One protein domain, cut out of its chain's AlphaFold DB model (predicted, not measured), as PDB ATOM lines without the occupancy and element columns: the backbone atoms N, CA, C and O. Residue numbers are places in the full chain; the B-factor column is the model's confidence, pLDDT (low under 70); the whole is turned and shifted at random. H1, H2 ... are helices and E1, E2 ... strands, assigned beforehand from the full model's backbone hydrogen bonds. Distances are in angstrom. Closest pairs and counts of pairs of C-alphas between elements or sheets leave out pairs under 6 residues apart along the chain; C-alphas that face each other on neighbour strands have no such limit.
ATOM      1  N   GLN A 198     -15.065  41.842 -16.634       92.06
ATOM      2  CA  GLN A 198     -14.217  42.361 -15.549       92.06
ATOM      3  C   GLN A 198     -14.713  41.877 -14.172       92.06
ATOM      4  O   GLN A 198     -14.777  42.626 -13.209       92.06
ATOM      5  N   CYS A 199     -15.068  40.593 -14.083       91.31
ATOM      6  CA  CYS A 199     -15.638  39.955 -12.889       91.31
ATOM      7  C   CYS A 199     -14.659  38.991 -12.204       91.31
ATOM      8  O   CYS A 199     -15.078  37.977 -11.646       91.31
ATOM      9  N   ASN A 200     -13.348  39.217 -12.371       89.94
ATOM     10  CA  ASN A 200     -12.261  38.363 -11.867       89.94
ATOM     11  C   ASN A 200     -12.365  36.862 -12.227       89.94
ATOM     12  O   ASN A 200     -11.692  36.034 -11.627       89.94
ATOM     13  N   GLY A 201     -13.171  36.500 -13.233       90.25
ATOM     14  CA  GLY A 201     -13.413  35.102 -13.613       90.25
ATOM     15  C   GLY A 201     -14.447  34.374 -12.746       90.25
ATOM     16  O   GLY A 201     -14.522  33.150 -12.796       90.25
ATOM     17  N   HIS A 202     -15.258  35.107 -11.975       92.19
ATOM     18  CA  HIS A 202     -16.236  34.547 -11.037       92.19
ATOM     19  C   HIS A 202     -17.696  34.888 -11.346       92.19
ATOM     20  O   HIS A 202     -18.575  34.427 -10.626       92.19
ATOM     21  N   ALA A 203     -17.986  35.634 -12.414       93.31
ATOM     22  CA  ALA A 203     -19.355  35.896 -12.856       93.31
ATOM     23  C   ALA A 203     -19.447  36.139 -14.365       93.31
ATOM     24  O   ALA A 203     -18.472  36.523 -15.016       93.31
ATOM     25  N   ASN A 204     -20.661  35.985 -14.895       91.75
ATOM     26  CA  ASN A 204     -21.047  36.560 -16.181       91.75
ATOM     27  C   ASN A 204     -21.419  38.041 -15.997       91.75
ATOM     28  O   ASN A 204     -21.979  38.418 -14.965       91.75
ATOM     29  N   CYS A 205     -21.142  38.869 -17.002       91.81
ATOM     30  CA  CYS A 205     -21.492  40.288 -17.020       91.81
ATOM     31  C   CYS A 205     -22.741  40.550 -17.874       91.81
ATOM     32  O   CYS A 205     -23.119  39.732 -18.712       91.81
ATOM     33  N   ALA A 206     -23.394  41.694 -17.655       89.31
ATOM     34  CA  ALA A 206     -24.670  42.027 -18.293       89.31
ATOM     35  C   ALA A 206     -24.603  42.119 -19.832       89.31
ATOM     36  O   ALA A 206     -25.621  41.947 -20.503       89.31
ATOM     37  N   GLY A 207     -23.428  42.388 -20.403       87.12
ATOM     38  CA  GLY A 207     -23.232  42.435 -21.850       87.12
ATOM     39  C   GLY A 207     -21.891  43.053 -22.256       87.12
ATOM     40  O   GLY A 207     -21.118  43.466 -21.390       87.12
ATOM     41  N   PRO A 208     -21.608  43.147 -23.569       86.38
ATOM     42  CA  PRO A 208     -20.342  43.673 -24.087       86.38
ATOM     43  C   PRO A 208     -20.104  45.153 -23.745       86.38
ATOM     44  O   PRO A 208     -18.953  45.563 -23.633       86.38
ATOM     45  N   ASP A 209     -21.171  45.927 -23.522       88.25
ATOM     46  CA  ASP A 209     -21.094  47.353 -23.173       88.25
ATOM     47  C   ASP A 209     -20.952  47.609 -21.660       88.25
ATOM     48  O   ASP A 209     -20.734  48.744 -21.241       88.25
ATOM     49  N   LYS A 210     -21.105  46.572 -20.823       88.94
ATOM     50  CA  LYS A 210     -21.109  46.664 -19.351       88.94
ATOM     51  C   LYS A 210     -20.326  45.507 -18.739       88.94
ATOM     52  O   LYS A 210     -20.897  44.586 -18.154       88.94
ATOM     53  N   LEU A 211     -19.010  45.536 -18.935       87.94
ATOM     54  CA  LEU A 211     -18.100  44.459 -18.532       87.94
ATOM     55  C   LEU A 211     -17.842  44.406 -17.020       87.94
ATOM     56  O   LEU A 211     -17.463  43.352 -16.518       87.94
ATOM     57  N   ASP A 212     -18.044  45.521 -16.325       88.06
ATOM     58  CA  ASP A 212     -17.884  45.730 -14.881       88.06
ATOM     59  C   ASP A 212     -19.150  45.391 -14.074       88.06
ATOM     60  O   ASP A 212     -19.093  45.237 -12.856       88.06
ATOM     61  N   GLN A 213     -20.299  45.248 -14.742       91.38
ATOM     62  CA  GLN A 213     -21.559  44.881 -14.102       91.38
ATOM     63  C   GLN A 213     -21.733  43.358 -14.072       91.38
ATOM     64  O   GLN A 213     -22.323  42.759 -14.980       91.38
ATOM     65  N   CYS A 214     -21.229  42.739 -13.008       92.00
ATOM     66  CA  CYS A 214     -21.347  41.305 -12.757       92.00
ATOM     67  C   CYS A 214     -22.760  40.937 -12.286       92.00
ATOM     68  O   CYS A 214     -23.338  41.617 -11.441       92.00
ATOM     69  N   LEU A 215     -23.324  39.867 -12.851       90.62
ATOM     70  CA  LEU A 215     -24.693  39.430 -12.561       90.62
ATOM     71  C   LEU A 215     -24.774  38.673 -11.231       90.62
ATOM     72  O   LEU A 215     -25.404  39.138 -10.286       90.62
ATOM     73  N   GLU A 216     -24.119  37.512 -11.160       92.38
ATOM     74  CA  GLU A 216     -24.080  36.661  -9.973       92.38
ATOM     75  C   GLU A 216     -22.655  36.145  -9.756       92.38
ATOM     76  O   GLU A 216     -22.065  35.525 -10.643       92.38
ATOM     77  N   CYS A 217     -22.098  36.427  -8.577       92.50
ATOM     78  CA  CYS A 217     -20.770  35.969  -8.189       92.50
ATOM     79  C   CYS A 217     -20.803  34.511  -7.706       92.50
ATOM     80  O   CYS A 217     -21.470  34.166  -6.724       92.50
ATOM     81  N   HIS A 218     -20.024  33.665  -8.373       92.25
ATOM     82  CA  HIS A 218     -19.822  32.251  -8.062       92.25
ATOM     83  C   HIS A 218     -18.486  32.025  -7.326       92.25
ATOM     84  O   HIS A 218     -17.788  32.970  -6.962       92.25
ATOM     85  N   ASN A 219     -18.127  30.768  -7.047       92.25
ATOM     86  CA  ASN A 219     -16.879  30.386  -6.359       92.25
ATOM     87  C   ASN A 219     -16.668  31.076  -4.996       92.25
ATOM     88  O   ASN A 219     -15.552  31.439  -4.639       92.25
ATOM     89  N   ASN A 220     -17.751  31.255  -4.233       92.69
ATOM     90  CA  ASN A 220     -17.738  31.880  -2.904       92.69
ATOM     91  C   ASN A 220     -17.209  33.325  -2.890       92.69
ATOM     92  O   ASN A 220     -16.659  33.779  -1.889       92.69
ATOM     93  N   THR A 221     -17.420  34.061  -3.982       93.19
ATOM     94  CA  THR A 221     -17.043  35.476  -4.104       93.19
ATOM     95  C   THR A 221     -18.241  36.419  -3.960       93.19
ATOM     96  O   THR A 221     -19.402  36.017  -4.075       93.19
ATOM     97  N   LYS A 222     -17.961  37.687  -3.662       92.19
ATOM     98  CA  LYS A 222     -18.902  38.807  -3.558       92.19
ATOM     99  C   LYS A 222     -18.200  40.115  -3.938       92.19
ATOM    100  O   LYS A 222     -16.980  40.159  -4.064       92.19
ATOM    101  N   GLY A 223     -18.972  41.188  -4.071       90.50
ATOM    102  CA  GLY A 223     -18.486  42.490  -4.537       90.50
ATOM    103  C   GLY A 223     -19.097  42.845  -5.887       90.50
ATOM    104  O   GLY A 223     -19.831  42.042  -6.462       90.50
ATOM    105  N   SER A 224     -18.836  44.054  -6.380       90.38
ATOM    106  CA  SER A 224     -19.357  44.487  -7.685       90.38
ATOM    107  C   SER A 224     -18.661  43.780  -8.848       90.38
ATOM    108  O   SER A 224     -19.282  43.564  -9.882       90.38
ATOM    109  N   GLN A 225     -17.403  43.383  -8.651       91.56
ATOM    110  CA  GLN A 225     -16.547  42.685  -9.609       91.56
ATOM    111  C   GLN A 225     -16.115  41.301  -9.100       91.56
ATOM    112  O   GLN A 225     -15.152  40.719  -9.606       91.56
ATOM    113  N   CYS A 226     -16.816  40.764  -8.096       92.94
ATOM    114  CA  CYS A 226     -16.474  39.505  -7.431       92.94
ATOM    115  C   CYS A 226     -15.039  39.486  -6.867       92.94
ATOM    116  O   CYS A 226     -14.352  38.468  -6.887       92.94
ATOM    117  N   GLU A 227     -14.578  40.643  -6.394       91.38
ATOM    118  CA  GLU A 227     -13.211  40.907  -5.947       91.38
ATOM    119  C   GLU A 227     -12.951  40.550  -4.475       91.38
ATOM    120  O   GLU A 227     -11.827  40.687  -3.995       91.38
ATOM    121  N   LYS A 228     -13.973  40.085  -3.746       92.38
ATOM    122  CA  LYS A 228     -13.897  39.729  -2.321       92.38
ATOM    123  C   LYS A 228     -14.456  38.337  -2.071       92.38
ATOM    124  O   LYS A 228     -15.377  37.902  -2.758       92.38
ATOM    125  N   CYS A 229     -13.954  37.650  -1.053       93.75
ATOM    126  CA  CYS A 229     -14.557  36.403  -0.597       93.75
ATOM    127  C   CYS A 229     -15.834  36.674   0.212       93.75
ATOM    128  O   CYS A 229     -15.964  37.698   0.894       93.75
ATOM    129  N   LYS A 230     -16.802  35.756   0.132       92.75
ATOM    130  CA  LYS A 230     -17.963  35.735   1.033       92.75
ATOM    131  C   LYS A 230     -17.495  35.543   2.490       92.75
ATOM    132  O   LYS A 230     -16.400  35.017   2.696       92.75
ATOM    133  N   PRO A 231     -18.287  35.962   3.498       90.06
ATOM    134  CA  PRO A 231     -17.984  35.668   4.899       90.06
ATOM    135  C   PRO A 231     -17.739  34.169   5.107       90.06
ATOM    136  O   PRO A 231     -18.361  33.356   4.430       90.06
ATOM    137  N   LEU A 232     -16.849  33.810   6.037       89.94
ATOM    138  CA  LEU A 232     -16.439  32.420   6.314       89.94
ATOM    139  C   LEU A 232     -15.633  31.733   5.191       89.94
ATOM    140  O   LEU A 232     -15.397  30.522   5.243       89.94
ATOM    141  N   PHE A 233     -15.155  32.490   4.202       92.69
ATOM    142  CA  PHE A 233     -14.190  32.023   3.209       92.69
ATOM    143  C   PHE A 233     -12.951  32.914   3.214       92.69
ATOM    144  O   PHE A 233     -13.050  34.128   3.364       92.69
ATOM    145  N   VAL A 234     -11.788  32.307   3.015       92.50
ATOM    146  CA  VAL A 234     -10.486  32.965   3.044       92.50
ATOM    147  C   VAL A 234      -9.778  32.813   1.708       92.50
ATOM    148  O   VAL A 234      -9.783  31.739   1.101       92.50
ATOM    149  N   GLY A 235      -9.151  33.887   1.246       91.75
ATOM    150  CA  GLY A 235      -8.354  33.863   0.027       91.75
ATOM    151  C   GLY A 235      -8.323  35.203  -0.685       91.75
ATOM    152  O   GLY A 235      -8.800  36.216  -0.181       91.75
ATOM    153  N   ASP A 236      -7.741  35.186  -1.875       91.88
ATOM    154  CA  ASP A 236      -7.735  36.321  -2.788       91.88
ATOM    155  C   ASP A 236      -8.385  35.866  -4.104       91.88
ATOM    156  O   ASP A 236      -7.794  35.041  -4.803       91.88
ATOM    157  N   PRO A 237      -9.614  36.318  -4.425       91.12
ATOM    158  CA  PRO A 237     -10.307  35.952  -5.657       91.12
ATOM    159  C   PRO A 237      -9.873  36.798  -6.862       91.12
ATOM    160  O   PRO A 237     -10.340  36.572  -7.978       91.12
ATOM    161  N   THR A 238      -8.993  37.787  -6.682       89.00
ATOM    162  CA  THR A 238      -8.489  38.554  -7.823       89.00
ATOM    163  C   THR A 238      -7.718  37.641  -8.777       89.00
ATOM    164  O   THR A 238      -7.114  36.645  -8.377       89.00
ATOM    165  N   ASN A 239      -7.767  37.947 -10.077       84.50
ATOM    166  CA  ASN A 239      -7.095  37.153 -11.115       84.50
ATOM    167  C   ASN A 239      -7.448  35.653 -11.096       84.50
ATOM    168  O   ASN A 239      -6.570  34.806 -11.268       84.50
ATOM    169  N   ASN A 240      -8.736  35.322 -10.948       83.06
ATOM    170  CA  ASN A 240      -9.230  33.942 -10.992       83.06
ATOM    171  C   ASN A 240      -8.729  33.077  -9.814       83.06
ATOM    172  O   ASN A 240      -8.649  31.847  -9.932       83.06
ATOM    173  N   GLY A 241      -8.371  33.724  -8.698       87.88
ATOM    174  CA  GLY A 241      -8.017  33.075  -7.442       87.88
ATOM    175  C   GLY A 241      -9.210  32.378  -6.781       87.88
ATOM    176  O   GLY A 241     -10.322  32.361  -7.305       87.88
ATOM    177  N   GLN A 242      -8.986  31.714  -5.650       89.94
ATOM    178  CA  GLN A 242     -10.011  30.885  -5.009       89.94
ATOM    179  C   GLN A 242     -10.250  31.311  -3.565       89.94
ATOM    180  O   GLN A 242      -9.311  31.569  -2.816       89.94
ATOM    181  N   CYS A 243     -11.524  31.321  -3.182       93.94
ATOM    182  CA  CYS A 243     -11.967  31.488  -1.806       93.94
ATOM    183  C   CYS A 243     -12.183  30.104  -1.182       93.94
ATOM    184  O   CYS A 243     -13.114  29.380  -1.554       93.94
ATOM    185  N   VAL A 244     -11.307  29.733  -0.250       93.44
ATOM    186  CA  VAL A 244     -11.328  28.448   0.460       93.44
ATOM    187  C   VAL A 244     -12.204  28.579   1.711       93.44
ATOM    188  O   VAL A 244     -12.135  29.607   2.382       93.44
ATOM    189  N   PRO A 245     -13.039  27.586   2.059       93.62
ATOM    190  CA  PRO A 245     -13.812  27.620   3.300       93.62
ATOM    191  C   PRO A 245     -12.913  27.765   4.539       93.62
ATOM    192  O   PRO A 245     -11.889  27.087   4.639       93.62
ATOM    193  N   CYS A 246     -13.313  28.580   5.525       92.44
ATOM    194  CA  CYS A 246     -12.570  28.701   6.789       92.44
ATOM    195  C   CYS A 246     -12.414  27.337   7.484       92.44
ATOM    196  O   CYS A 246     -11.375  27.088   8.076       92.44
ATOM    197  N   VAL A 247     -13.394  26.429   7.366       92.06
ATOM    198  CA  VAL A 247     -13.295  25.072   7.933       92.06
ATOM    199  C   VAL A 247     -12.098  24.293   7.390       92.06
ATOM    200  O   VAL A 247     -11.397  23.649   8.161       92.06
ATOM    201  N   ASP A 248     -11.798  24.406   6.098       92.75
ATOM    202  CA  ASP A 248     -10.644  23.733   5.499       92.75
ATOM    203  C   ASP A 248      -9.334  24.443   5.856       92.75
ATOM    204  O   ASP A 248      -8.323  23.789   6.111       92.75
ATOM    205  N   TYR A 249      -9.353  25.779   5.915       92.75
ATOM    206  CA  TYR A 249      -8.193  26.586   6.300       92.75
ATOM    207  C   TYR A 249      -7.787  26.383   7.768       92.75
ATOM    208  O   TYR A 249      -6.599  26.322   8.076       92.75
ATOM    209  N   CYS A 250      -8.772  26.238   8.656       93.50
ATOM    210  CA  CYS A 250      -8.617  26.030  10.096       93.50
ATOM    211  C   CYS A 250      -8.548  24.539  10.481       93.50
ATOM    212  O   CYS A 250      -8.890  24.164  11.606       93.50
ATOM    213  N   ASN A 251      -8.163  23.673   9.536       93.44
ATOM    214  CA  ASN A 251      -7.970  22.233   9.730       93.44
ATOM    215  C   ASN A 251      -9.186  21.476  10.307       93.44
ATOM    216  O   ASN A 251      -9.028  20.440  10.939       93.44
ATOM    217  N   GLY A 252     -10.405  21.969  10.094       92.25
ATOM    218  CA  GLY A 252     -11.638  21.351  10.583       92.25
ATOM    219  C   GLY A 252     -11.999  21.678  12.035       92.25
ATOM    220  O   GLY A 252     -13.009  21.176  12.522       92.25
ATOM    221  N   HIS A 253     -11.231  22.529  12.728       91.19
ATOM    222  CA  HIS A 253     -11.454  22.825  14.155       91.19
ATOM    223  C   HIS A 253     -12.306  24.070  14.411       91.19
ATOM    224  O   HIS A 253     -12.742  24.293  15.538       91.19
ATOM    225  N   THR A 254     -12.567  24.890  13.393       90.06
ATOM    226  CA  THR A 254     -13.531  25.997  13.465       90.06
ATOM    227  C   THR A 254     -14.025  26.371  12.071       90.06
ATOM    228  O   THR A 254     -13.324  26.182  11.083       90.06
ATOM    229  N   HIS A 255     -15.242  26.904  11.993       88.62
ATOM    230  CA  HIS A 255     -15.833  27.441  10.767       88.62
ATOM    231  C   HIS A 255     -15.636  28.960  10.642       88.62
ATOM    232  O   HIS A 255     -16.019  29.534   9.626       88.62
ATOM    233  N   VAL A 256     -15.040  29.611  11.648       87.81
ATOM    234  CA  VAL A 256     -14.905  31.070  11.721       87.81
ATOM    235  C   VAL A 256     -13.441  31.475  11.621       87.81
ATOM    236  O   VAL A 256     -12.616  31.103  12.458       87.81
ATOM    237  N   CYS A 257     -13.132  32.289  10.615       89.62
ATOM    238  CA  CYS A 257     -11.833  32.925  10.458       89.62
ATOM    239  C   CYS A 257     -11.994  34.425  10.186       89.62
ATOM    240  O   CYS A 257     -12.908  34.849   9.478       89.62
ATOM    241  N   ILE A 258     -11.123  35.228  10.795       88.56
ATOM    242  CA  ILE A 258     -11.152  36.691  10.743       88.56
ATOM    243  C   ILE A 258      -9.825  37.235  10.222       88.56
ATOM    244  O   ILE A 258      -8.812  36.538  10.202       88.56
ATOM    245  N   ASN A 259      -9.824  38.495   9.801       85.50
ATOM    246  CA  ASN A 259      -8.591  39.174   9.431       85.50
ATOM    247  C   ASN A 259      -7.763  39.476  10.690       85.50
ATOM    248  O   ASN A 259      -8.321  39.825  11.731       85.50
ATOM    249  N   ASP A 260      -6.439  39.396  10.580       79.88
ATOM    250  CA  ASP A 260      -5.504  39.608  11.694       79.88
ATOM    251  C   ASP A 260      -5.606  41.023  12.307       79.88
ATOM    252  O   ASP A 260      -5.287  41.254  13.471       79.88
ATOM    253  N   SER A 261      -6.128  41.980  11.535       75.44
ATOM    254  CA  SER A 261      -6.369  43.362  11.958       75.44
ATOM    255  C   SER A 261      -7.512  43.535  12.969       75.44
ATOM    256  O   SER A 261      -7.594  44.582  13.617       75.44
ATOM    257  N   ILE A 262      -8.396  42.546  13.127       74.31
ATOM    258  CA  ILE A 262      -9.552  42.622  14.030       74.31
ATOM    259  C   ILE A 262      -9.129  42.132  15.420       74.31
ATOM    260  O   ILE A 262      -9.085  40.936  15.696       74.31
ATOM    261  N   THR A 263      -8.819  43.069  16.321       66.56
ATOM    262  CA  THR A 263      -8.323  42.769  17.679       66.56
ATOM    263  C   THR A 263      -9.420  42.636  18.737       66.56
ATOM    264  O   THR A 263      -9.206  41.987  19.759       66.56
ATOM    265  N   SER A 264     -10.600  43.222  18.510       64.00
ATOM    266  CA  SER A 264     -11.745  43.161  19.426       64.00
ATOM    267  C   SER A 264     -12.937  42.488  18.750       64.00
ATOM    268  O   SER A 264     -13.740  43.149  18.090       64.00
ATOM    269  N   PHE A 265     -13.052  41.172  18.915       67.25
ATOM    270  CA  PHE A 265     -14.216  40.418  18.464       67.25
ATOM    271  C   PHE A 265     -15.201  40.262  19.640       67.25
ATOM    272  O   PHE A 265     -14.832  39.662  20.650       67.25
ATOM    273  N   GLN A 281     -23.378  39.119   8.782       80.81
ATOM    274  CA  GLN A 281     -23.625  40.558   8.713       80.81
ATOM    275  C   GLN A 281     -22.512  41.377   9.384       80.81
ATOM    276  O   GLN A 281     -22.142  42.431   8.863       80.81
ATOM    277  N   TYR A 282     -21.963  40.899  10.505       81.19
ATOM    278  CA  TYR A 282     -20.866  41.568  11.207       81.19
ATOM    279  C   TYR A 282     -19.537  41.475  10.447       81.19
ATOM    280  O   TYR A 282     -18.832  42.475  10.317       81.19
ATOM    281  N   LEU A 283     -19.194  40.286   9.939       81.00
ATOM    282  CA  LEU A 283     -17.953  40.078   9.188       81.00
ATOM    283  C   LEU A 283     -17.976  40.844   7.866       81.00
ATOM    284  O   LEU A 283     -16.965  41.421   7.472       81.00
ATOM    285  N   GLY A 284     -19.129  40.872   7.190       83.69
ATOM    286  CA  GLY A 284     -19.327  41.568   5.926       83.69
ATOM    287  C   GLY A 284     -18.594  40.903   4.760       83.69
ATOM    288  O   GLY A 284     -19.220  40.590   3.751       83.69
ATOM    289  N   GLU A 285     -17.296  40.649   4.863       88.38
ATOM    290  CA  GLU A 285     -16.447  40.014   3.856       88.38
ATOM    291  C   GLU A 285     -15.502  38.982   4.479       88.38
ATOM    292  O   GLU A 285     -15.208  39.013   5.673       88.38
ATOM    293  N   GLY A 286     -15.064  38.029   3.660       87.69
ATOM    294  CA  GLY A 286     -14.074  37.037   4.053       87.69
ATOM    295  C   GLY A 286     -12.660  37.633   4.141       87.69
ATOM    296  O   GLY A 286     -12.345  38.561   3.390       87.69
ATOM    297  N   PRO A 287     -11.796  37.128   5.038       90.31
ATOM    298  CA  PRO A 287     -10.418  37.592   5.144       90.31
ATOM    299  C   PRO A 287      -9.571  37.234   3.912       90.31
ATOM    300  O   PRO A 287      -9.855  36.295   3.167       90.31
ATOM    301  N   THR A 288      -8.485  37.987   3.723       87.06
ATOM    302  CA  THR A 288      -7.473  37.717   2.684       87.06
ATOM    303  C   THR A 288      -6.560  36.552   3.096       87.06
ATOM    304  O   THR A 288      -6.804  35.895   4.101       87.06
ATOM    305  N   THR A 289      -5.488  36.268   2.351       80.44
ATOM    306  CA  THR A 289      -4.608  35.093   2.556       80.44
ATOM    307  C   THR A 289      -4.050  34.907   3.981       80.44
ATOM    308  O   THR A 289      -3.705  33.780   4.352       80.44
ATOM    309  N   SER A 290      -3.992  35.971   4.791       83.81
ATOM    310  CA  SER A 290      -3.607  35.938   6.208       83.81
ATOM    311  C   SER A 290      -4.839  36.059   7.112       83.81
ATOM    312  O   SER A 290      -5.259  37.167   7.450       83.81
ATOM    313  N   ALA A 291      -5.415  34.922   7.504       89.56
ATOM    314  CA  ALA A 291      -6.565  34.860   8.402       89.56
ATOM    315  C   ALA A 291      -6.205  34.161   9.715       89.56
ATOM    316  O   ALA A 291      -5.388  33.243   9.730       89.56
ATOM    317  N   ARG A 292      -6.863  34.572  10.799       90.50
ATOM    318  CA  ARG A 292      -6.783  33.944  12.118       90.50
ATOM    319  C   ARG A 292      -8.087  33.217  12.426       90.50
ATOM    320  O   ARG A 292      -9.171  33.790  12.316       90.50
ATOM    321  N   CYS A 293      -7.980  31.961  12.824       90.50
ATOM    322  CA  CYS A 293      -9.091  31.114  13.228       90.50
ATOM    323  C   CYS A 293      -9.509  31.417  14.676       90.50
ATOM    324  O   CYS A 293      -8.663  31.614  15.546       90.50
ATOM    325  N   ILE A 294     -10.818  31.466  14.945       87.25
ATOM    326  CA  ILE A 294     -11.365  31.798  16.271       87.25
ATOM    327  C   ILE A 294     -12.229  30.646  16.775       87.25
ATOM    328  O   ILE A 294     -12.952  30.018  16.003       87.25
ATOM    329  N   GLY A 295     -12.165  30.366  18.079       85.12
ATOM    330  CA  GLY A 295     -12.941  29.285  18.690       85.12
ATOM    331  C   GLY A 295     -12.473  27.897  18.250       85.12
ATOM    332  O   GLY A 295     -13.294  27.056  17.895       85.12
TER     333      GLY A 295
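This is residues 198 to 265 and 281 to 295 of the 753 residues of the protein "Hypothetical protein" of Timema monikensis (UniProt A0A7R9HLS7). What shape is it? With little regular structure, it strings hairpin E1-E2 at one end, hairpin E3-E4 near the middle, and antiparallel E5-E6 with H1 toward the other end. What makes it? Of 83 printed residues, 24 are in named elements, mostly strand, ordered E1-E2-E3-E4-H1-E5-E6. It is only just compact, close to loose, with a radius of gyration of the C-alphas of 13.8 A and spans of 46, 23 and 18 A.

Which strands pair? E1, residues 205 to 207, and E2, 210 to 214, are an antiparallel hairpin, N 206 and O 213 3.1 A apart. E3, 233 to 235, and E4, 243 to 245, are another, N 234 and O 244 2.8 A apart. Where is H1? C-alpha 246 of H1, residues 246 to 249, is 5.1 A from C-alpha 233.

What remains? E5, residues 257 to 259, and E6, 291 to 293, have N 258 and O 292 2.9 A apart. Where are anchors? C-alpha 205 is at (-21.492, 40.288, -17.020), C-alpha 293 at (-9.091, 31.114, 13.228).

Any cut? Residues 266 to 280 are not printed; C-alphas 265 and 281 are 13.6 A apart. Low confidence? Residues 263 to 265 have pLDDT under 70.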